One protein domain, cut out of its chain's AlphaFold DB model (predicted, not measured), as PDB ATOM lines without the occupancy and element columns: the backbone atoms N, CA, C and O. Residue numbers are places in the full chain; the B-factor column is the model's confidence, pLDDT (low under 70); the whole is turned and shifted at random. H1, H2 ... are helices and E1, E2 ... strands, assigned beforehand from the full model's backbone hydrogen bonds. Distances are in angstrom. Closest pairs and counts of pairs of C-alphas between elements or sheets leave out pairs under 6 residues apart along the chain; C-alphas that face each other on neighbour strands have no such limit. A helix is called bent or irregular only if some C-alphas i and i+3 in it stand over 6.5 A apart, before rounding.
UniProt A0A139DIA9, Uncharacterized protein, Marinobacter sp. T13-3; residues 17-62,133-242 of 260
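Overview. This is residues 17 to 62 and 133 to 242 of the 260 residues of an uncharacterized protein of Marinobacter sp. T13-3 (UniProt A0A139DIA9). Two antiparallel sheets, one of five short strands and one of three long, bent strands, meet at an angle, and helix H2 packs in that angle against both. H3 folds back from H2 by the E1 edge of the five-stranded sheet, and the short H1 packs beside E6 of the other. The printed part has 156 residues with three named helices and eight named strands, in the order H1 E1 E2 E3 E4 E5 E6 E7 E8 H2 H3; the sheets run E1 E2 E3 E4 E5 and E6 E7 E8. The class is mixed, and the whole is compact, with a radius of gyration of the C-alphas of 14.8 A and spans of 40 by 36 by 36 A.

Along the chain. H1 is residues 20 to 24, beginning at C-alpha 20, (-41.152, 40.315, -19.001). E1 is residues 43 to 46, E2 50 to 53, E3 135 to 138, E4 143 to 147 and E5 153 to 157. E6, residues 162 to 170, is 23.6 A long and bends by 53 degrees at 165. E7, residues 174 to 184, is 27.9 A long and bends by 63 degrees at 179. E8, residues 190 to 198, is 21.8 A long and bends by 63 degrees at 193. H2, residues 205 to 220, is 23.0 A long, with a kink of 28 degrees near 214. H3, residues 224 to 232, ends at C-alpha 232, (-16.111, 16.260, -21.503).

Arrangement. In the larger sheet, N 44 and O 52 of the hairpin E1 and E2 are 2.8 A apart, within hydrogen-bond range; so are N 51 and O 137 of E2 and E3, 2.9 A. E3 E4 E5 is a meander, each strand the antiparallel neighbour of the one before, with N 136 and O 145 at 2.9 A and N 144 and O 156 at 2.8 A. E6 E7 E8 is another, strongly twisted, with N 166 and O 178 at 2.8 A and N 181 and O 195 at 2.8 A. Between the sheets, the closest C-alphas of E3 and E8 are those of Ile 135 and Leu 197, 7.1 A. H2 and E6 E7 E8 make two layers, a helix on one face of a sheet: H2 is over E7 and E8 at a height of 9.0 A, along the strands, at 25 degrees to E7 on the local plane; Tyr 177 and Lys 205 have the closest C-alphas of E7 and H2, 5.6 A. H2 is also on the larger sheet, with its residues 215 to 219. H2 and H3, a helical hairpin, touch at a steep tilt of 44 degrees, opposite ways, through residues 214 to 218 of H2; the C-alphas of Tyr 218 and Gly 224 are closest, 4.0 A. H3 only grazes the larger sheet. H1 is on the smaller sheet, at a height of 6.9 A, only just over none of its strands, as 2 of its C-alphas fall on E6; H1 and H2 are apart. In H1 and H3 every O i to N i+4 pair is within hydrogen-bond range; in H2 7 of 12 are.

Size, cuts and confidence. The C-alphas farthest apart are those of Pro 171 and Ala 222, 42.5 A. Residues 63 to 132 are not printed, and C-alphas 62 and 133 are 14.6 A apart across the cut. Of the links printed whole, H1 to E1, 18 residues, is long. The mean pLDDT of the printed part is 88.8; residues 170 to 173 are under 70.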
ATOM      1  N   PRO A  17     -38.897  42.489  -8.999       89.06
ATOM      2  CA  PRO A  17     -39.758  41.568  -9.726       89.06
ATOM      3  C   PRO A  17     -39.064  41.084 -11.005       89.06
ATOM      4  O   PRO A  17     -38.334  41.845 -11.639       89.06
ATOM      5  N   LEU A  18     -39.333  39.838 -11.405       89.25
ATOM      6  CA  LEU A  18     -38.928  39.317 -12.714       89.25
ATOM      7  C   LEU A  18     -39.512  40.175 -13.838       89.25
ATOM      8  O   LEU A  18     -40.725  40.418 -13.875       89.25
ATOM      9  N   THR A  19     -38.659  40.570 -14.775       90.31
ATOM     10  CA  THR A  19     -39.049  41.338 -15.959       90.31
ATOM     11  C   THR A  19     -39.718  40.453 -17.012       90.31
ATOM     12  O   THR A  19     -39.478  39.247 -17.087       90.31
ATOM     13  N   GLU A  20     -40.533  41.048 -17.885       90.50
ATOM     14  CA  GLU A  20     -41.152  40.315 -19.001       90.50
ATOM     15  C   GLU A  20     -40.113  39.744 -19.978       90.50
ATOM     16  O   GLU A  20     -40.302  38.658 -20.518       90.50
ATOM     17  N   ALA A  21     -38.975  40.425 -20.153       89.56
ATOM     18  CA  ALA A  21     -37.873  39.926 -20.971       89.56
ATOM     19  C   ALA A  21     -37.257  38.642 -20.383       89.56
ATOM     20  O   ALA A  21     -37.044  37.677 -21.115       89.56
ATOM     21  N   GLU A  22     -37.035  38.594 -19.066       91.31
ATOM     22  CA  GLU A  22     -36.534  37.396 -18.375       91.31
ATOM     23  C   GLU A  22     -37.549  36.247 -18.420       91.31
ATOM     24  O   GLU A  22     -37.160  35.089 -18.589       91.31
ATOM     25  N   ARG A  23     -38.850  36.555 -18.307       92.75
ATOM     26  CA  ARG A  23     -39.948  35.580 -18.465       92.75
ATOM     27  C   ARG A  23     -40.000  35.002 -19.874       92.75
ATOM     28  O   ARG A  23     -40.154  33.791 -20.015       92.75
ATOM     29  N   ALA A  24     -39.841  35.843 -20.892       93.06
ATOM     30  CA  ALA A  24     -39.836  35.425 -22.291       93.06
ATOM     31  C   ALA A  24     -38.594  34.593 -22.652       93.06
ATOM     32  O   ALA A  24     -38.689  33.676 -23.463       93.06
ATOM     33  N   ALA A  25     -37.443  34.880 -22.037       93.19
ATOM     34  CA  ALA A  25     -36.181  34.176 -22.269       93.19
ATOM     35  C   ALA A  25     -35.911  33.038 -21.261       93.19
ATOM     36  O   ALA A  25     -34.756  32.692 -20.998       93.19
ATOM     37  N   ARG A  26     -36.968  32.478 -20.663       94.69
ATOM     38  CA  ARG A  26     -36.869  31.411 -19.665       94.69
ATOM     39  C   ARG A  26     -36.384  30.098 -20.287       94.69
ATOM     40  O   ARG A  26     -36.952  29.623 -21.269       94.69
ATOM     41  N   TYR A  27     -35.423  29.461 -19.624       94.56
ATOM     42  CA  TYR A  27     -35.056  28.067 -19.857       94.56
ATOM     43  C   TYR A  27     -35.912  27.157 -18.971       94.56
ATOM     44  O   TYR A  27     -35.979  27.331 -17.754       94.56
ATOM     45  N   ASP A  28     -36.607  26.203 -19.589       94.19
ATOM     46  CA  ASP A  28     -37.430  25.213 -18.892       94.19
ATOM     47  C   ASP A  28     -36.586  23.973 -18.598       94.19
ATOM     48  O   ASP A  28     -36.157  23.284 -19.521       94.19
ATOM     49  N   GLN A  29     -36.371  23.671 -17.316       94.50
ATOM     50  CA  GLN A  29     -35.609  22.507 -16.871       94.50
ATOM     51  C   GLN A  29     -36.087  21.212 -17.526       94.50
ATOM     52  O   GLN A  29     -35.259  20.367 -17.833       94.50
ATOM     53  N   LYS A  30     -37.386  21.040 -17.788       93.44
ATOM     54  CA  LYS A  30     -37.928  19.796 -18.364       93.44
ATOM     55  C   LYS A  30     -37.794  19.715 -19.882       93.44
ATOM     56  O   LYS A  30     -38.200  18.716 -20.469       93.44
ATOM     57  N   LYS A  31     -37.240  20.745 -20.522       90.69
ATOM     58  CA  LYS A  31     -37.056  20.806 -21.969       90.69
ATOM     59  C   LYS A  31     -35.590  21.048 -22.301       90.69
ATOM     60  O   LYS A  31     -35.044  22.128 -22.069       90.69
ATOM     61  N   SER A  32     -34.974  20.047 -22.921       83.31
ATOM     62  CA  SER A  32     -33.750  20.284 -23.677       83.31
ATOM     63  C   SER A  32     -34.068  21.121 -24.916       83.31
ATOM     64  O   SER A  32     -35.188  21.105 -25.435       83.31
ATOM     65  N   ASN A  33     -33.069  21.837 -25.412       86.56
ATOM     66  CA  ASN A  33     -33.088  22.412 -26.752       86.56
ATOM     67  C   ASN A  33     -32.323  21.490 -27.728       86.56
ATOM     68  O   ASN A  33     -31.685  20.521 -27.317       86.56
ATOM     69  N   ASN A  34     -32.409  21.795 -29.027       86.44
ATOM     70  CA  ASN A  34     -31.749  21.039 -30.103       86.44
ATOM     71  C   ASN A  34     -30.371  21.618 -30.478       86.44
ATOM     72  O   ASN A  34     -29.886  21.394 -31.586       86.44
ATOM     73  N   ALA A  35     -29.774  22.433 -29.605       90.38
ATOM     74  CA  ALA A  35     -28.457  22.996 -29.862       90.38
ATOM     75  C   ALA A  35     -27.376  21.924 -29.670       90.38
ATOM     76  O   ALA A  35     -27.544  20.994 -28.886       90.38
ATOM     77  N   ASP A  36     -26.260  22.073 -30.380       90.12
ATOM     78  CA  ASP A  36     -25.103  21.198 -30.208       90.12
ATOM     79  C   ASP A  36     -24.490  21.408 -28.804       90.12
ATOM     80  O   ASP A  36     -24.107  22.548 -28.498       90.12
ATOM     81  N   PRO A  37     -24.444  20.380 -27.932       89.94
ATOM     82  CA  PRO A  37     -23.963  20.515 -26.560       89.94
ATOM     83  C   PRO A  37     -22.515  20.991 -26.496       89.94
ATOM     84  O   PRO A  37     -21.630  20.404 -27.110       89.94
ATOM     85  N   MET A  38     -22.252  22.037 -25.708       88.56
ATOM     86  CA  MET A  38     -20.888  22.526 -25.515       88.56
ATOM     87  C   MET A  38     -20.665  23.055 -24.100       88.56
ATOM     88  O   MET A  38     -21.510  23.746 -23.535       88.56
ATOM     89  N   ASP A  39     -19.509  22.730 -23.530       84.75
ATOM     90  CA  ASP A  39     -19.196  22.919 -22.113       84.75
ATOM     91  C   ASP A  39     -18.493  24.274 -21.834       84.75
ATOM     92  O   ASP A  39     -18.591  24.843 -20.741       84.75
ATOM     93  N   PHE A  40     -17.816  24.820 -22.851       84.81
ATOM     94  CA  PHE A  40     -17.104  26.105 -22.824       84.81
ATOM     95  C   PHE A  40     -16.093  26.244 -21.674       84.81
ATOM     96  O   PHE A  40     -15.943  27.335 -21.121       84.81
ATOM     97  N   LEU A  41     -15.413  25.155 -21.293       79.88
ATOM     98  CA  LEU A  41     -14.427  25.142 -20.203       79.88
ATOM     99  C   LEU A  41     -15.003  25.597 -18.856       79.88
ATOM    100  O   LEU A  41     -14.314  26.184 -18.019       79.88
ATOM    101  N   SER A  42     -16.285  25.329 -18.635       83.56
ATOM    102  CA  SER A  42     -16.968  25.725 -17.403       83.56
ATOM    103  C   SER A  42     -16.872  24.659 -16.307       83.56
ATOM    104  O   SER A  42     -17.550  24.788 -15.295       83.56
ATOM    105  N   PHE A  43     -16.062  23.604 -16.479       86.50
ATOM    106  CA  PHE A  43     -16.126  22.382 -15.665       86.50
ATOM    107  C   PHE A  43     -14.851  22.100 -14.888       86.50
ATOM    108  O   PHE A  43     -13.764  22.041 -15.453       86.50
ATOM    109  N   ILE A  44     -15.007  21.842 -13.592       88.06
ATOM    110  CA  ILE A  44     -13.915  21.482 -12.682       88.06
ATOM    111  C   ILE A  44     -13.836  19.968 -12.521       88.06
ATOM    112  O   ILE A  44     -12.771  19.370 -12.659       88.06
ATOM    113  N   LYS A  45     -14.970  19.349 -12.185       89.44
ATOM    114  CA  LYS A  45     -15.030  17.945 -11.780       89.44
ATOM    115  C   LYS A  45     -16.386  17.347 -12.109       89.44
ATOM    116  O   LYS A  45     -17.413  17.995 -11.929       89.44
ATOM    117  N   LEU A  46     -16.377  16.085 -12.516       89.62
ATOM    118  CA  LEU A  46     -17.571  15.284 -12.735       89.62
ATOM    119  C   LEU A  46     -17.461  13.974 -11.955       89.62
ATOM    120  O   LEU A  46     -16.402  13.349 -11.912       89.62
ATOM    121  N   ASN A  47     -18.571  13.549 -11.360       87.69
ATOM    122  CA  ASN A  47     -18.781  12.166 -10.958       87.69
ATOM    123  C   ASN A  47     -20.231  11.723 -11.245       87.69
ATOM    124  O   ASN A  47     -21.023  12.441 -11.855       87.69
ATOM    125  N   SER A  48     -20.601  10.521 -10.801       86.62
ATOM    126  CA  SER A  48     -21.939   9.945 -11.015       86.62
ATOM    127  C   SER A  48     -23.079  10.639 -10.247       86.62
ATOM    128  O   SER A  48     -24.255  10.344 -10.491       86.62
ATOM    129  N   HIS A  49     -22.760  11.536  -9.311       91.44
ATOM    130  CA  HIS A  49     -23.705  12.168  -8.388       91.44
ATOM    131  C   HIS A  49     -23.794  13.683  -8.549       91.44
ATOM    132  O   HIS A  49     -24.885  14.237  -8.422       91.44
ATOM    133  N   TYR A  50     -22.666  14.339  -8.797       93.50
ATOM    134  CA  TYR A  50     -22.561  15.776  -8.934       93.50
ATOM    135  C   TYR A  50     -21.545  16.197 -10.001       93.50
ATOM    136  O   TYR A  50     -20.639  15.449 -10.384       93.50
ATOM    137  N   ILE A  51     -21.714  17.432 -10.451       93.19
ATOM    138  CA  ILE A  51     -20.815  18.139 -11.353       93.19
ATOM    139  C   ILE A  51     -20.489  19.500 -10.740       93.19
ATOM    140  O   ILE A  51     -21.375  20.166 -10.200       93.19
ATOM    141  N   ASP A  52     -19.215  19.876 -10.785       93.56
ATOM    142  CA  ASP A  52     -18.719  21.151 -10.274       93.56
ATOM    143  C   ASP A  52     -18.396  22.072 -11.449       93.56
ATOM    144  O   ASP A  52     -17.534  21.769 -12.280       93.56
ATOM    145  N   LEU A  53     -19.104  23.197 -11.496       91.88
ATOM    146  CA  LEU A  53     -18.956  24.251 -12.484       91.88
ATOM    147  C   LEU A  53     -18.122  25.400 -11.937       91.88
ATOM    148  O   LEU A  53     -18.045  25.640 -10.731       91.88
ATOM    149  N   VAL A  54     -17.562  26.153 -12.864       88.25
ATOM    150  CA  VAL A  54     -16.830  27.383 -12.630       88.25
ATOM    151  C   VAL A  54     -17.770  28.592 -12.701       88.25
ATOM    152  O   VAL A  54     -18.692  28.637 -13.513       88.25
ATOM    153  N   GLU A  55     -17.518  29.612 -11.878       84.81
ATOM    154  CA  GLU A  55     -18.276  30.857 -11.920       84.81
ATOM    155  C   GLU A  55     -17.950  31.741 -13.133       84.81
ATOM    156  O   GLU A  55     -16.839  31.755 -13.664       84.81
ATOM    157  N   ARG A  56     -18.884  32.643 -13.452       83.62
ATOM    158  CA  ARG A  56     -18.743  33.677 -14.488       83.62
ATOM    159  C   ARG A  56     -17.452  34.498 -14.469       83.62
ATOM    160  O   ARG A  56     -17.011  34.979 -15.507       83.62
ATOM    161  N   TRP A  57     -16.862  34.695 -13.301       76.81
ATOM    162  CA  TRP A  57     -15.683  35.546 -13.119       76.81
ATOM    163  C   TRP A  57     -14.380  34.865 -13.447       76.81
ATOM    164  O   TRP A  57     -13.386  35.540 -13.715       76.81
ATOM    165  N   TYR A  58     -14.379  33.543 -13.431       81.38
ATOM    166  CA  TYR A  58     -13.159  32.798 -13.573       81.38
ATOM    167  C   TYR A  58     -12.443  33.071 -14.903       81.38
ATOM    168  O   TYR A  58     -11.249  33.344 -14.826       81.38
ATOM    169  N   PRO A  59     -13.102  33.145 -16.085       77.75
ATOM    170  CA  PRO A  59     -12.417  33.468 -17.341       77.75
ATOM    171  C   PRO A  59     -11.685  34.815 -17.352       77.75
ATOM    172  O   PRO A  59     -10.739  34.978 -18.116       77.75
ATOM    173  N   ILE A  60     -12.073  35.762 -16.492       75.62
ATOM    174  CA  ILE A  60     -11.459  37.095 -16.392       75.62
ATOM    175  C   ILE A  60     -10.408  37.154 -15.267       75.62
ATOM    176  O   ILE A  60      -9.573  38.058 -15.247       75.62
ATOM    177  N   ARG A  61     -10.377  36.182 -14.342       78.88
ATOM    178  CA  ARG A  61      -9.337  36.117 -13.297       78.88
ATOM    179  C   ARG A  61      -7.944  36.089 -13.913       78.88
ATOM    180  O   ARG A  61      -7.738  35.443 -14.940       78.88
ATOM    181  N   GLY A  62      -6.990  36.755 -13.280       80.56
ATOM    182  CA  GLY A  62      -5.633  36.941 -13.786       80.56
ATOM    183  C   GLY A  62      -5.477  38.160 -14.698       80.56
ATOM    184  O   GLY A  62      -4.355  38.631 -14.865       80.56
ATOM    185  N   TYR A 133     -15.034  30.159  -7.304       87.44
ATOM    186  CA  TYR A 133     -16.323  30.100  -6.614       87.44
ATOM    187  C   TYR A 133     -17.199  29.014  -7.251       87.44
ATOM    188  O   TYR A 133     -18.027  29.316  -8.107       87.44
ATOM    189  N   PRO A 134     -17.002  27.734  -6.887       90.69
ATOM    190  CA  PRO A 134     -17.617  26.637  -7.614       90.69
ATOM    191  C   PRO A 134     -19.138  26.601  -7.429       90.69
ATOM    192  O   PRO A 134     -19.674  26.980  -6.381       90.69
ATOM    193  N   ILE A 135     -19.823  26.077  -8.442       93.75
ATOM    194  CA  ILE A 135     -21.257  25.787  -8.408       93.75
ATOM    195  C   ILE A 135     -21.432  24.289  -8.584       93.75
ATOM    196  O   ILE A 135     -21.101  23.743  -9.631       93.75
ATOM    197  N   ARG A 136     -21.953  23.617  -7.563       95.19
ATOM    198  CA  ARG A 136     -22.189  22.176  -7.613       95.19
ATOM    199  C   ARG A 136     -23.628  21.893  -7.988       95.19
ATOM    200  O   ARG A 136     -24.531  22.309  -7.265       95.19
ATOM    201  N   LEU A 137     -23.839  21.107  -9.035       96.00
ATOM    202  CA  LEU A 137     -25.141  20.509  -9.319       96.00
ATOM    203  C   LEU A 137     -25.114  19.055  -8.896       96.00
ATOM    204  O   LEU A 137     -24.329  18.269  -9.416       96.00
ATOM    205  N   ASN A 138     -25.959  18.698  -7.939       96.31
ATOM    206  CA  ASN A 138     -26.119  17.333  -7.470       96.31
ATOM    207  C   ASN A 138     -27.386  16.742  -8.087       96.31
ATOM    208  O   ASN A 138     -28.500  17.077  -7.674       96.31
ATOM    209  N   ARG A 139     -27.229  15.838  -9.059       95.00
ATOM    210  CA  ARG A 139     -28.374  15.233  -9.752       95.00
ATOM    211  C   ARG A 139     -29.168  14.287  -8.858       95.00
ATOM    212  O   ARG A 139     -30.367  14.131  -9.052       95.00
ATOM    213  N   LYS A 140     -28.518  13.641  -7.878       94.75
ATOM    214  CA  LYS A 140     -29.180  12.668  -6.991       94.75
ATOM    215  C   LYS A 140     -30.112  13.348  -6.004       94.75
ATOM    216  O   LYS A 140     -31.232  12.889  -5.826       94.75
ATOM    217  N   THR A 141     -29.653  14.429  -5.379       96.38
ATOM    218  CA  THR A 141     -30.487  15.211  -4.456       96.38
ATOM    219  C   THR A 141     -31.323  16.268  -5.173       96.38
ATOM    220  O   THR A 141     -32.189  16.870  -4.545       96.38
ATOM    221  N   ARG A 142     -31.075  16.498  -6.471       96.12
ATOM    222  CA  ARG A 142     -31.661  17.581  -7.277       96.12
ATOM    223  C   ARG A 142     -31.443  18.955  -6.640       96.12
ATOM    224  O   ARG A 142     -32.342  19.791  -6.603       96.12
ATOM    225  N   GLN A 143     -30.238  19.185  -6.122       97.25
ATOM    226  CA  GLN A 143     -29.854  20.436  -5.467       97.25
ATOM    227  C   GLN A 143     -28.716  21.133  -6.205       97.25
ATOM    228  O   GLN A 143     -27.838  20.495  -6.788       97.25
ATOM    229  N   VAL A 144     -28.726  22.458  -6.122       96.81
ATOM    230  CA  VAL A 144     -27.656  23.345  -6.566       96.81
ATOM    231  C   VAL A 144     -27.018  23.973  -5.341       96.81
ATOM    232  O   VAL A 144     -27.712  24.580  -4.525       96.81
ATOM    233  N   HIS A 145     -25.701  23.843  -5.222       95.88
ATOM    234  CA  HIS A 145     -24.910  24.489  -4.186       95.88
ATOM    235  C   HIS A 145     -24.059  25.586  -4.824       95.88
ATOM    236  O   HIS A 145     -23.130  25.305  -5.578       95.88
ATOM    237  N   PHE A 146     -24.383  26.837  -4.524       93.38
ATOM    238  CA  PHE A 146     -23.683  28.021  -5.004       93.38
ATOM    239  C   PHE A 146     -22.759  28.559  -3.906       93.38
ATOM    240  O   PHE A 146     -23.226  28.960  -2.835       93.38
ATOM    241  N   PHE A 147     -21.447  28.561  -4.153       90.81
ATOM    242  CA  PHE A 147     -20.471  29.130  -3.225       90.81
ATOM    243  C   PHE A 147     -20.385  30.650  -3.404       90.81
ATOM    244  O   PHE A 147     -19.942  31.161  -4.433       90.81
ATOM    245  N   ARG A 148     -20.821  31.394  -2.386       87.44
ATOM    246  CA  ARG A 148     -20.854  32.857  -2.407       87.44
ATOM    247  C   ARG A 148     -19.471  33.450  -2.159       87.44
ATOM    248  O   ARG A 148     -18.618  32.878  -1.487       87.44
ATOM    249  N   GLN A 149     -19.300  34.700  -2.581       81.62
ATOM    250  CA  GLN A 149     -18.052  35.443  -2.372       81.62
ATOM    251  C   GLN A 149     -17.708  35.711  -0.906       81.62
ATOM    252  O   GLN A 149     -16.543  35.900  -0.572       81.62
ATOM    253  N   ASN A 150     -18.705  35.701  -0.020       83.00
ATOM    254  CA  ASN A 150     -18.499  35.826   1.423       83.00
ATOM    255  C   ASN A 150     -18.094  34.498   2.099       83.00
ATOM    256  O   ASN A 150     -18.003  34.456   3.321       83.00
ATOM    257  N   GLY A 151     -17.886  33.421   1.333       84.94
ATOM    258  CA  GLY A 151     -17.516  32.099   1.841       84.94
ATOM    259  C   GLY A 151     -18.690  31.235   2.311       84.94
ATOM    260  O   GLY A 151     -18.479  30.102   2.732       84.94
ATOM    261  N   THR A 152     -19.928  31.736   2.247       90.94
ATOM    262  CA  THR A 152     -21.121  30.935   2.571       90.94
ATOM    263  C   THR A 152     -21.593  30.127   1.364       90.94
ATOM    264  O   THR A 152     -21.342  30.498   0.220       90.94
ATOM    265  N   VAL A 153     -22.324  29.040   1.605       93.88
ATOM    266  CA  VAL A 153     -22.937  28.226   0.545       93.88
ATOM    267  C   VAL A 153     -24.444  28.437   0.557       93.88
ATOM    268  O   VAL A 153     -25.091  28.270   1.591       93.88
ATOM    269  N   LEU A 154     -25.012  28.774  -0.597       93.94
ATOM    270  CA  LEU A 154     -26.450  28.721  -0.833       93.94
ATOM    271  C   LEU A 154     -26.803  27.358  -1.425       93.94
ATOM    272  O   LEU A 154     -26.270  26.995  -2.466       93.94
ATOM    273  N   THR A 155     -27.703  26.618  -0.781       96.94
ATOM    274  CA  THR A 155     -28.242  25.363  -1.320       96.94
ATOM    275  C   THR A 155     -29.706  25.552  -1.674       96.94
ATOM    276  O   THR A 155     -30.485  25.963  -0.815       96.94
ATOM    277  N   VAL A 156     -30.076  25.249  -2.916       96.75
ATOM    278  CA  VAL A 156     -31.449  25.390  -3.419       96.75
ATOM    279  C   VAL A 156     -31.847  24.195  -4.287       96.75
ATOM    280  O   VAL A 156     -30.989  23.631  -4.968       96.75
ATOM    281  N   PRO A 157     -33.126  23.781  -4.292       97.12
ATOM    282  CA  PRO A 157     -33.614  22.769  -5.224       97.12
ATOM    283  C   PRO A 157     -33.475  23.234  -6.677       97.12
ATOM    284  O   PRO A 157     -33.885  24.345  -7.017       97.12
ATOM    285  N   TRP A 158     -32.967  22.367  -7.548       96.50
ATOM    286  CA  TRP A 158     -32.844  22.616  -8.986       96.50
ATOM    287  C   TRP A 158     -34.181  23.003  -9.631       96.50
ATOM    288  O   TRP A 158     -34.249  23.962 -10.399       96.50
ATOM    289  N   ASP A 159     -35.257  22.308  -9.255       96.00
ATOM    290  CA  ASP A 159     -36.606  22.539  -9.784       96.00
ATOM    291  C   ASP A 159     -37.223  23.878  -9.338       96.00
ATOM    292  O   ASP A 159     -38.169  24.353  -9.959       96.00
ATOM    293  N   SER A 160     -36.700  24.499  -8.272       95.38
ATOM    294  CA  SER A 160     -37.182  25.802  -7.780       95.38
ATOM    295  C   SER A 160     -36.534  26.998  -8.475       95.38
ATOM    296  O   SER A 160     -37.009  28.124  -8.336       95.38
ATOM    297  N   LEU A 161     -35.439  26.775  -9.207       96.00
ATOM    298  CA  LEU A 161     -34.713  27.852  -9.864       96.00
ATOM    299  C   LEU A 161     -35.514  28.402 -11.041       96.00
ATOM    300  O   LEU A 161     -36.039  27.658 -11.869       96.00
ATOM    301  N   PHE A 162     -35.538  29.723 -11.169       96.19
ATOM    302  CA  PHE A 162     -35.960  30.363 -12.404       96.19
ATOM    303  C   PHE A 162     -34.716  30.624 -13.256       96.19
ATOM    304  O   PHE A 162     -33.880  31.461 -12.913       96.19
ATOM    305  N   LEU A 163     -34.565  29.853 -14.334       95.62
ATOM    306  CA  LEU A 163     -33.423  29.932 -15.238       95.62
ATOM    307  C   LEU A 163     -33.775  30.792 -16.449       95.62
ATOM    308  O   LEU A 163     -34.821  30.601 -17.068       95.62
ATOM    309  N   THR A 164     -32.914  31.739 -16.793       95.06
ATOM    310  CA  THR A 164     -33.152  32.678 -17.892       95.06
ATOM    311  C   THR A 164     -31.850  33.106 -18.551       95.06
ATOM    312  O   THR A 164     -30.762  32.964 -17.986       95.06
ATOM    313  N   LEU A 165     -31.964  33.641 -19.761       93.56
ATOM    314  CA  LEU A 165     -30.871  34.324 -20.429       93.56
ATOM    315  C   LEU A 165     -30.600  35.667 -19.736       93.56
ATOM    316  O   LEU A 165     -31.307  36.652 -19.950       93.56
ATOM    317  N   GLY A 166     -29.552  35.716 -18.922       89.44
ATOM    318  CA  GLY A 166     -29.094  36.937 -18.277       89.44
ATOM    319  C   GLY A 166     -28.322  37.823 -19.246       89.44
ATOM    320  O   GLY A 166     -27.431  37.356 -19.950       89.44
ATOM    321  N   GLU A 167     -28.624  39.119 -19.250       87.94
ATOM    322  CA  GLU A 167     -27.809  40.138 -19.913       87.94
ATOM    323  C   GLU A 167     -26.952  40.863 -18.865       87.94
ATOM    324  O   GLU A 167     -27.386  41.136 -17.747       87.94
ATOM    325  N   SER A 168     -25.696  41.153 -19.186       81.00
ATOM    326  CA  SER A 168     -24.810  41.992 -18.375       81.00
ATOM    327  C   SER A 168     -24.040  42.938 -19.278       81.00
ATOM    328  O   SER A 168     -23.457  42.516 -20.281       81.00
ATOM    329  N   LYS A 169     -23.993  44.216 -18.902       77.12
ATOM    330  CA  LYS A 169     -23.238  45.240 -19.633       77.12
ATOM    331  C   LYS A 169     -21.933  45.518 -18.906       77.12
ATOM    332  O   LYS A 169     -21.919  45.653 -17.691       77.12
ATOM    333  N   SER A 170     -20.842  45.596 -19.652       66.69
ATOM    334  CA  SER A 170     -19.510  45.916 -19.147       66.69
ATOM    335  C   SER A 170     -18.880  46.984 -20.045       66.69
ATOM    336  O   SER A 170     -18.874  46.807 -21.262       66.69
ATOM    337  N   PRO A 171     -18.311  48.069 -19.488       61.56
ATOM    338  CA  PRO A 171     -17.646  49.112 -20.265       61.56
ATOM    339  C   PRO A 171     -16.529  48.593 -21.174       61.56
ATOM    340  O   PRO A 171     -16.283  49.170 -22.224       61.56
ATOM    341  N   LEU A 172     -15.858  47.506 -20.774       64.94
ATOM    342  CA  LEU A 172     -14.714  46.949 -21.499       64.94
ATOM    343  C   LEU A 172     -15.111  45.901 -22.545       64.94
ATOM    344  O   LEU A 172     -14.394  45.716 -23.521       64.94
ATOM    345  N   SER A 173     -16.227  45.197 -22.339       65.88
ATOM    346  CA  SER A 173     -16.608  44.023 -23.140       65.88
ATOM    347  C   SER A 173     -18.003  44.122 -23.767       65.88
ATOM    348  O   SER A 173     -18.475  43.159 -24.362       65.88
ATOM    349  N   GLY A 174     -18.667  45.274 -23.650       79.38
ATOM    350  CA  GLY A 174     -20.000  45.506 -24.199       79.38
ATOM    351  C   GLY A 174     -21.079  44.677 -23.502       79.38
ATOM    352  O   GLY A 174     -21.064  44.505 -22.278       79.38
ATOM    353  N   THR A 175     -22.039  44.185 -24.283       84.44
ATOM    354  CA  THR A 175     -23.113  43.311 -23.800       84.44
ATOM    355  C   THR A 175     -22.659  41.858 -23.815       84.44
ATOM    356  O   THR A 175     -22.164  41.356 -24.819       84.44
ATOM    357  N   THR A 176     -22.861  41.176 -22.695       86.75
ATOM    358  CA  THR A 176     -22.462  39.784 -22.480       86.75
ATOM    359  C   THR A 176     -23.612  39.006 -21.857       86.75
ATOM    360  O   THR A 176     -24.355  39.553 -21.041       86.75
ATOM    361  N   TYR A 177     -23.728  37.731 -22.204       89.06
ATOM    362  CA  TYR A 177     -24.819  36.865 -21.777       89.06
ATOM    363  C   TYR A 177     -24.340  35.763 -20.832       89.06
ATOM    364  O   TYR A 177     -23.222  35.263 -20.969       89.06
ATOM    365  N   ASP A 178     -25.182  35.411 -19.865       91.00
ATOM    366  CA  ASP A 178     -24.984  34.295 -18.942       91.00
ATOM    367  C   ASP A 178     -26.251  33.459 -18.770       91.00
ATOM    368  O   ASP A 178     -27.360  33.979 -18.855       91.00
ATOM    369  N   LEU A 179     -26.084  32.173 -18.462       92.62
ATOM    370  CA  LEU A 179     -27.189  31.349 -17.997       92.62
ATOM    371  C   LEU A 179     -27.434  31.741 -16.545       92.62
ATOM    372  O   LEU A 179     -26.664  31.374 -15.654       92.62
ATOM    373  N   ARG A 180     -28.458  32.559 -16.314       93.12
ATOM    374  CA  ARG A 180     -28.733  33.154 -15.013       93.12
ATOM    375  C   ARG A 180     -29.763  32.335 -14.263       93.12
ATOM    376  O   ARG A 180     -30.804  31.977 -14.807       93.12
ATOM    377  N   ALA A 181     -29.469  32.081 -12.999       94.25
ATOM    378  CA  ALA A 181     -30.370  31.451 -12.062       94.25
ATOM    379  C   ALA A 181     -30.867  32.485 -11.054       94.25
ATOM    380  O   ALA A 181     -30.074  33.137 -10.369       94.25
ATOM    381  N   HIS A 182     -32.185  32.599 -10.954       94.81
ATOM    382  CA  HIS A 182     -32.871  33.378  -9.938       94.81
ATOM    383  C   HIS A 182     -33.477  32.439  -8.898       94.81
ATOM    384  O   HIS A 182     -34.228  31.516  -9.220       94.81
ATOM    385  N   VAL A 183     -33.157  32.706  -7.639       94.88
ATOM    386  CA  VAL A 183     -33.886  32.186  -6.486       94.88
ATOM    387  C   VAL A 183     -35.009  33.170  -6.214       94.88
ATOM    388  O   VAL A 183     -34.751  34.354  -5.991       94.88
ATOM    389  N   LEU A 184     -36.246  32.696  -6.280       94.81
ATOM    390  CA  LEU A 184     -37.426  33.523  -6.063       94.81
ATOM    391  C   LEU A 184     -37.856  33.484  -4.594       94.81
ATOM    392  O   LEU A 184     -37.536  32.543  -3.865       94.81
ATOM    393  N   GLU A 185     -38.562  34.523  -4.168       94.00
ATOM    394  CA  GLU A 185     -39.322  34.521  -2.919       94.00
ATOM    395  C   GLU A 185     -40.564  33.618  -3.041       94.00
ATOM    396  O   GLU A 185     -40.904  33.127  -4.121       94.00
ATOM    397  N   GLU A 186     -41.274  33.415  -1.928       91.31
ATOM    398  CA  GLU A 186     -42.490  32.585  -1.864       91.31
ATOM    399  C   GLU A 186     -43.599  33.049  -2.824       91.31
ATOM    400  O   GLU A 186     -44.421  32.247  -3.262       91.31
ATOM    401  N   ASP A 187     -43.600  34.331  -3.203       90.69
ATOM    402  CA  ASP A 187     -44.549  34.901  -4.162       90.69
ATOM    403  C   ASP A 187     -44.330  34.434  -5.618       90.69
ATOM    404  O   ASP A 187     -45.163  34.712  -6.487       90.69
ATOM    405  N   GLY A 188     -43.209  33.759  -5.905       89.12
ATOM    406  CA  GLY A 188     -42.836  33.273  -7.235       89.12
ATOM    407  C   GLY A 188     -42.608  34.376  -8.279       89.12
ATOM    408  O   GLY A 188     -42.598  34.101  -9.483       89.12
ATOM    409  N   LYS A 189     -42.464  35.636  -7.859       90.56
ATOM    410  CA  LYS A 189     -42.323  36.807  -8.742       90.56
ATOM    411  C   LYS A 189     -41.129  37.673  -8.382       90.56
ATOM    412  O   LYS A 189     -40.554  38.280  -9.286       90.56
ATOM    413  N   THR A 190     -40.777  37.739  -7.106       91.69
ATOM    414  CA  THR A 190     -39.704  38.583  -6.593       91.69
ATOM    415  C   THR A 190     -38.406  37.795  -6.534       91.69
ATOM    416  O   THR A 190     -38.346  36.704  -5.974       91.69
ATOM    417  N   VAL A 191     -37.343  38.347  -7.114       92.44
ATOM    418  CA  VAL A 191     -36.006  37.752  -7.097       92.44
ATOM    419  C   VAL A 191     -35.361  37.992  -5.735       92.44
ATOM    420  O   VAL A 191     -35.023  39.125  -5.385       92.44
ATOM    421  N   ARG A 192     -35.145  36.918  -4.981       92.19
ATOM    422  CA  ARG A 192     -34.424  36.931  -3.705       92.19
ATOM    423  C   ARG A 192     -32.918  37.017  -3.904       92.19
ATOM    424  O   ARG A 192     -32.234  37.759  -3.209       92.19
ATOM    425  N   GLU A 193     -32.386  36.218  -4.817       90.44
ATOM    426  CA  GLU A 193     -30.952  36.145  -5.082       90.44
ATOM    427  C   GLU A 193     -30.722  35.678  -6.516       90.44
ATOM    428  O   GLU A 193     -31.495  34.879  -7.041       90.44
ATOM    429  N   SER A 194     -29.661  36.171  -7.152       91.31
ATOM    430  CA  SER A 194     -29.294  35.766  -8.509       91.31
ATOM    431  C   SER A 194     -27.842  35.333  -8.558       91.31
ATOM    432  O   SER A 194     -26.979  35.948  -7.927       91.31
ATOM    433  N   PHE A 195     -27.566  34.315  -9.360       90.06
ATOM    434  CA  PHE A 195     -26.213  33.898  -9.688       90.06
ATOM    435  C   PHE A 195     -26.138  33.431 -11.140       90.06
ATOM    436  O   PHE A 195     -27.128  33.006 -11.733       90.06
ATOM    437  N   SER A 196     -24.950  33.519 -11.729       89.94
ATOM    438  CA  SER A 196     -24.686  32.929 -13.039       89.94
ATOM    439  C   SER A 196     -24.384  31.450 -12.845       89.94
ATOM    440  O   SER A 196     -23.421  31.118 -12.160       89.94
ATOM    441  N   LEU A 197     -25.209  30.581 -13.423       88.81
ATOM    442  CA  LEU A 197     -25.014  29.133 -13.435       88.81
ATOM    443  C   LEU A 197     -23.909  28.723 -14.418       88.81
ATOM    444  O   LEU A 197     -23.211  27.740 -14.193       88.81
ATOM    445  N   GLY A 198     -23.733  29.499 -15.485       82.75
ATOM    446  CA  GLY A 198     -22.611  29.366 -16.396       82.75
ATOM    447  C   GLY A 198     -22.438  30.599 -17.269       82.75
ATOM    448  O   GLY A 198     -23.384  31.348 -17.536       82.75
ATOM    449  N   TYR A 199     -21.203  30.806 -17.704       81.94
ATOM    450  CA  TYR A 199     -20.813  31.915 -18.558       81.94
ATOM    451  C   TYR A 199     -19.774  31.431 -19.552       81.94
ATOM    452  O   TYR A 199     -18.696  30.969 -19.181       81.94
ATOM    453  N   THR A 200     -20.099  31.583 -20.824       80.81
ATOM    454  CA  THR A 200     -19.276  31.095 -21.919       80.81
ATOM    455  C   THR A 200     -18.488  32.272 -22.468       80.81
ATOM    456  O   THR A 200     -19.019  33.066 -23.232       80.81
ATOM    457  N   PHE A 201     -17.240  32.472 -22.048       75.38
ATOM    458  CA  PHE A 201     -16.462  33.637 -22.493       75.38
ATOM    459  C   PHE A 201     -16.351  33.663 -24.036       75.38
ATOM    460  O   PHE A 201     -16.007  32.638 -24.623       75.38
ATOM    461  N   PRO A 202     -16.654  34.786 -24.726       74.69
ATOM    462  CA  PRO A 202     -16.858  36.156 -24.223       74.69
ATOM    463  C   PRO A 202     -18.299  36.528 -23.810       74.69
ATOM    464  O   PRO A 202     -18.567  37.664 -23.426       74.69
ATOM    465  N   GLY A 203     -19.237  35.591 -23.845       80.06
ATOM    466  CA  GLY A 203     -20.618  35.739 -23.386       80.06
ATOM    467  C   GLY A 203     -21.568  35.990 -24.541       80.06
ATOM    468  O   GLY A 203     -22.301  36.973 -24.510       80.06
ATOM    469  N   LYS A 204     -21.523  35.160 -25.590       86.69
ATOM    470  CA  LYS A 204     -22.430  35.282 -26.743       86.69
ATOM    471  C   LYS A 204     -23.789  34.663 -26.418       86.69
ATOM    472  O   LYS A 204     -23.856  33.644 -25.738       86.69
ATOM    473  N   LYS A 205     -24.861  35.247 -26.956       88.06
ATOM    474  CA  LYS A 205     -26.231  34.757 -26.753       88.06
ATOM    475  C   LYS A 205     -26.400  33.311 -27.236       88.06
ATOM    476  O   LYS A 205     -26.812  32.464 -26.455       88.06
ATOM    477  N   ASP A 206     -25.970  33.016 -28.460       86.81
ATOM    478  CA  ASP A 206     -26.112  31.685 -29.082       86.81
ATOM    479  C   ASP A 206     -25.342  30.582 -28.335       86.81
ATOM    480  O   ASP A 206     -25.651  29.396 -28.437       86.81
ATOM    481  N   SER A 207     -24.327  30.963 -27.557       90.12
ATOM    482  CA  SER A 207     -23.562  30.032 -26.734       90.12
ATOM    483  C   SER A 207     -24.345  29.535 -25.516       90.12
ATOM    484  O   SER A 207     -24.020  28.474 -24.990       90.12
ATOM    485  N   MET A 208     -25.364  30.271 -25.064       91.69
ATOM    486  CA  MET A 208     -26.176  29.882 -23.904       91.69
ATOM    487  C   MET A 208     -27.044  28.671 -24.212       91.69
ATOM    488  O   MET A 208     -27.149  27.777 -23.379       91.69
ATOM    489  N   ASP A 209     -27.579  28.589 -25.429       92.25
ATOM    490  CA  ASP A 209     -28.373  27.441 -25.851       92.25
ATOM    491  C   ASP A 209     -27.520  26.171 -25.917       92.25
ATOM    492  O   ASP A 209     -27.936  25.131 -25.414       92.25
ATOM    493  N   LYS A 210     -26.293  26.262 -26.439       92.50
ATOM    494  CA  LYS A 210     -25.334  25.142 -26.448       92.50
ATOM    495  C   LYS A 210     -24.935  24.696 -25.040       92.50
ATOM    496  O   LYS A 210     -24.842  23.503 -24.763       92.50
ATOM    497  N   PHE A 211     -24.722  25.656 -24.140       92.12
ATOM    498  CA  PHE A 211     -24.405  25.363 -22.744       92.12
ATOM    499  C   PHE A 211     -25.598  24.736 -22.007       92.12
ATOM    500  O   PHE A 211     -25.429  23.806 -21.222       92.12
ATOM    501  N   TRP A 212     -26.820  25.186 -22.301       93.94
ATOM    502  CA  TRP A 212     -28.043  24.580 -21.784       93.94
ATOM    503  C   TRP A 212     -28.235  23.144 -22.285       93.94
ATOM    504  O   TRP A 212     -28.494  22.260 -21.469       93.94
ATOM    505  N   ALA A 213     -28.024  22.899 -23.585       92.88
ATOM    506  CA  ALA A 213     -28.062  21.566 -24.199       92.88
ATOM    507  C   ALA A 213     -27.090  20.586 -23.532       92.88
ATOM    508  O   ALA A 213     -27.343  19.387 -23.462       92.88
ATOM    509  N   PHE A 214     -25.967  21.103 -23.033       91.44
ATOM    510  CA  PHE A 214     -24.991  20.332 -22.280       91.44
ATOM    511  C   PHE A 214     -25.443  20.074 -20.833       91.44
ATOM    512  O   PHE A 214     -25.339  18.953 -20.331       91.44
ATOM    513  N   LEU A 215     -25.924  21.109 -20.139       92.88
ATOM    514  CA  LEU A 215     -26.146  21.073 -18.693       92.88
ATOM    515  C   LEU A 215     -27.477  20.429 -18.291       92.88
ATOM    516  O   LEU A 215     -27.545  19.724 -17.284       92.88
ATOM    517  N   GLN A 216     -28.542  20.686 -19.048       94.94
ATOM    518  CA  GLN A 216     -29.885  20.221 -18.716       94.94
ATOM    519  C   GLN A 216     -29.980  18.687 -18.691       94.94
ATOM    520  O   GLN A 216     -30.478  18.160 -17.687       94.94
ATOM    521  N   PRO A 217     -29.436  17.941 -19.679       93.88
ATOM    522  CA  PRO A 217     -29.527  16.486 -19.668       93.88
ATOM    523  C   PRO A 217     -28.843  15.856 -18.459       93.88
ATOM    524  O   PRO A 217     -29.335  14.866 -17.929       93.88
ATOM    525  N   TYR A 218     -27.755  16.451 -17.957       93.56
ATOM    526  CA  TYR A 218     -27.068  15.970 -16.757       93.56
ATOM    527  C   TYR A 218     -28.010  15.863 -15.540       93.56
ATOM    528  O   TYR A 218     -27.980  14.875 -14.790       93.56
ATOM    529  N   MET A 219     -28.862  16.878 -15.357       94.56
ATOM    530  CA  MET A 219     -29.789  16.975 -14.226       94.56
ATOM    531  C   MET A 219     -31.099  16.210 -14.437       94.56
ATOM    532  O   MET A 219     -31.716  15.801 -13.451       94.56
ATOM    533  N   GLU A 220     -31.537  16.016 -15.681       95.19
ATOM    534  CA  GLU A 220     -32.881  15.499 -15.985       95.19
ATOM    535  C   GLU A 220     -32.896  14.112 -16.626       95.19
ATOM    536  O   GLU A 220     -33.715  13.278 -16.246       95.19
ATOM    537  N   GLU A 221     -31.989  13.836 -17.560       93.56
ATOM    538  CA  GLU A 221     -32.013  12.601 -18.342       93.56
ATOM    539  C   GLU A 221     -31.376  11.446 -17.571       93.56
ATOM    540  O   GLU A 221     -30.384  11.618 -16.854       93.56
ATOM    541  N   ALA A 222     -31.916  10.235 -17.729       91.62
ATOM    542  CA  ALA A 222     -31.421   9.048 -17.029       91.62
ATOM    543  C   ALA A 222     -29.943   8.763 -17.358       91.62
ATOM    544  O   ALA A 222     -29.147   8.524 -16.439       91.62
ATOM    545  N   ASP A 223     -29.585   8.885 -18.638       92.56
ATOM    546  CA  ASP A 223     -28.249   8.724 -19.223       92.56
ATOM    547  C   ASP A 223     -27.418  10.022 -19.233       92.56
ATOM    548  O   ASP A 223     -26.311  10.041 -19.768       92.56
ATOM    549  N   GLY A 224     -27.900  11.098 -18.596       90.88
ATOM    550  CA  GLY A 224     -27.257  12.414 -18.607       90.88
ATOM    551  C   GLY A 224     -25.790  12.403 -18.177       90.88
ATOM    552  O   GLY A 224     -24.965  13.067 -18.789       90.88
ATOM    553  N   VAL A 225     -25.439  11.586 -17.179       92.25
ATOM    554  CA  VAL A 225     -24.047  11.423 -16.719       92.25
ATOM    555  C   VAL A 225     -23.143  10.913 -17.842       92.25
ATOM    556  O   VAL A 225     -22.053  11.444 -18.029       92.25
ATOM    557  N   GLU A 226     -23.591   9.903 -18.589       91.75
ATOM    558  CA  GLU A 226     -22.815   9.304 -19.679       91.75
ATOM    559  C   GLU A 226     -22.647  10.297 -20.833       91.75
ATOM    560  O   GLU A 226     -21.531  10.490 -21.312       91.75
ATOM    561  N   ARG A 227     -23.719  11.012 -21.205       90.56
ATOM    562  CA  ARG A 227     -23.656  12.079 -22.222       90.56
ATOM    563  C   ARG A 227     -22.648  13.159 -21.841       90.56
ATOM    564  O   ARG A 227     -21.785  13.514 -22.638       90.56
ATOM    565  N   THR A 228     -22.700  13.634 -20.598       90.56
ATOM    566  CA  THR A 228     -21.746  14.626 -20.089       90.56
ATOM    567  C   THR A 228     -20.313  14.090 -20.113       90.56
ATOM    568  O   THR A 228     -19.411  14.811 -20.530       90.56
ATOM    569  N   TYR A 229     -20.073  12.834 -19.718       89.56
ATOM    570  CA  TYR A 229     -18.736  12.235 -19.817       89.56
ATOM    571  C   TYR A 229     -18.222  12.183 -21.258       89.56
ATOM    572  O   TYR A 229     -17.041  12.443 -21.484       89.56
ATOM    573  N   GLN A 230     -19.077  11.850 -22.226       89.62
ATOM    574  CA  GLN A 230     -18.699  11.779 -23.639       89.62
ATOM    575  C   GLN A 230     -18.318  13.147 -24.202       89.62
ATOM    576  O   GLN A 230     -17.316  13.246 -24.911       89.62
ATOM    577  N   GLU A 231     -19.053  14.199 -23.845       87.31
ATOM    578  CA  GLU A 231     -18.708  15.561 -24.256       87.31
ATOM    579  C   GLU A 231     -17.451  16.078 -23.548       87.31
ATOM    580  O   GLU A 231     -16.545  16.600 -24.196       87.31
ATOM    581  N   LEU A 232     -17.307  15.838 -22.241       85.75
ATOM    582  CA  LEU A 232     -16.111  16.260 -21.503       85.75
ATOM    583  C   LEU A 232     -14.839  15.524 -21.936       85.75
ATOM    584  O   LEU A 232     -13.758  16.081 -21.801       85.75
ATOM    585  N   ARG A 233     -14.929  14.308 -22.495       84.06
ATOM    586  CA  ARG A 233     -13.764  13.621 -23.091       84.06
ATOM    587  C   ARG A 233     -13.188  14.359 -24.298       84.06
ATOM    588  O   ARG A 233     -12.015  14.161 -24.608       84.06
ATOM    589  N   LYS A 234     -14.003  15.164 -24.981       81.56
ATOM    590  CA  LYS A 234     -13.578  15.998 -26.111       81.56
ATOM    591  C   LYS A 234     -13.052  17.362 -25.649       81.56
ATOM    592  O   LYS A 234     -12.439  18.060 -26.448       81.56
ATOM    593  N   SER A 235     -13.288  17.732 -24.386       79.38
ATOM    594  CA  SER A 235     -12.986  19.052 -23.829       79.38
ATOM    595  C   SER A 235     -11.879  19.014 -22.768       79.38
ATOM    596  O   SER A 235     -11.470  17.962 -22.274       79.38
ATOM    597  N   LEU A 236     -11.364  20.191 -22.419       78.06
ATOM    598  CA  LEU A 236     -10.358  20.379 -21.378       78.06
ATOM    599  C   LEU A 236     -11.038  20.671 -20.037       78.06
ATOM    600  O   LEU A 236     -11.745  21.663 -19.880       78.06
ATOM    601  N   LEU A 237     -10.760  19.838 -19.034       83.44
ATOM    602  CA  LEU A 237     -11.200  20.101 -17.667       83.44
ATOM    603  C   LEU A 237     -10.353  21.191 -17.013       83.44
ATOM    604  O   LEU A 237      -9.127  21.238 -17.155       83.44
ATOM    605  N   MET A 238     -11.013  22.023 -16.217       84.31
ATOM    606  CA  MET A 238     -10.363  23.089 -15.477       84.31
ATOM    607  C   MET A 238      -9.492  22.501 -14.361       84.31
ATOM    608  O   MET A 238     -10.005  21.781 -13.501       84.31
ATOM    609  N   PRO A 239      -8.182  22.821 -14.300       83.75
ATOM    610  CA  PRO A 239      -7.247  22.229 -13.344       83.75
ATOM    611  C   PRO A 239      -7.351  22.891 -11.958       83.75
ATOM    612  O   PRO A 239      -6.358  23.388 -11.415       83.75
ATOM    613  N   LEU A 240      -8.572  22.923 -11.423       83.19
ATOM    614  CA  LEU A 240      -8.964  23.547 -10.159       83.19
ATOM    615  C   LEU A 240      -9.352  22.519  -9.090       83.19
ATOM    616  O   LEU A 240      -9.574  22.902  -7.941       83.19
ATOM    617  N   ASP A 241      -9.415  21.225  -9.431       81.94
ATOM    618  CA  ASP A 241      -9.654  20.178  -8.436       81.94
ATOM    619  C   ASP A 241      -8.469  20.111  -7.463       81.94
ATOM    620  O   ASP A 241      -7.332  19.833  -7.850       81.94
ATOM    621  N   SER A 242      -8.748  20.390  -6.190       79.00
ATOM    622  CA  SER A 242      -7.806  20.270  -5.069       79.00
ATOM    623  C   SER A 242      -6.528  21.123  -5.173       79.00
ATOM    624  O   SER A 242      -5.600  20.941  -4.384       79.00
TER     625      SER A 242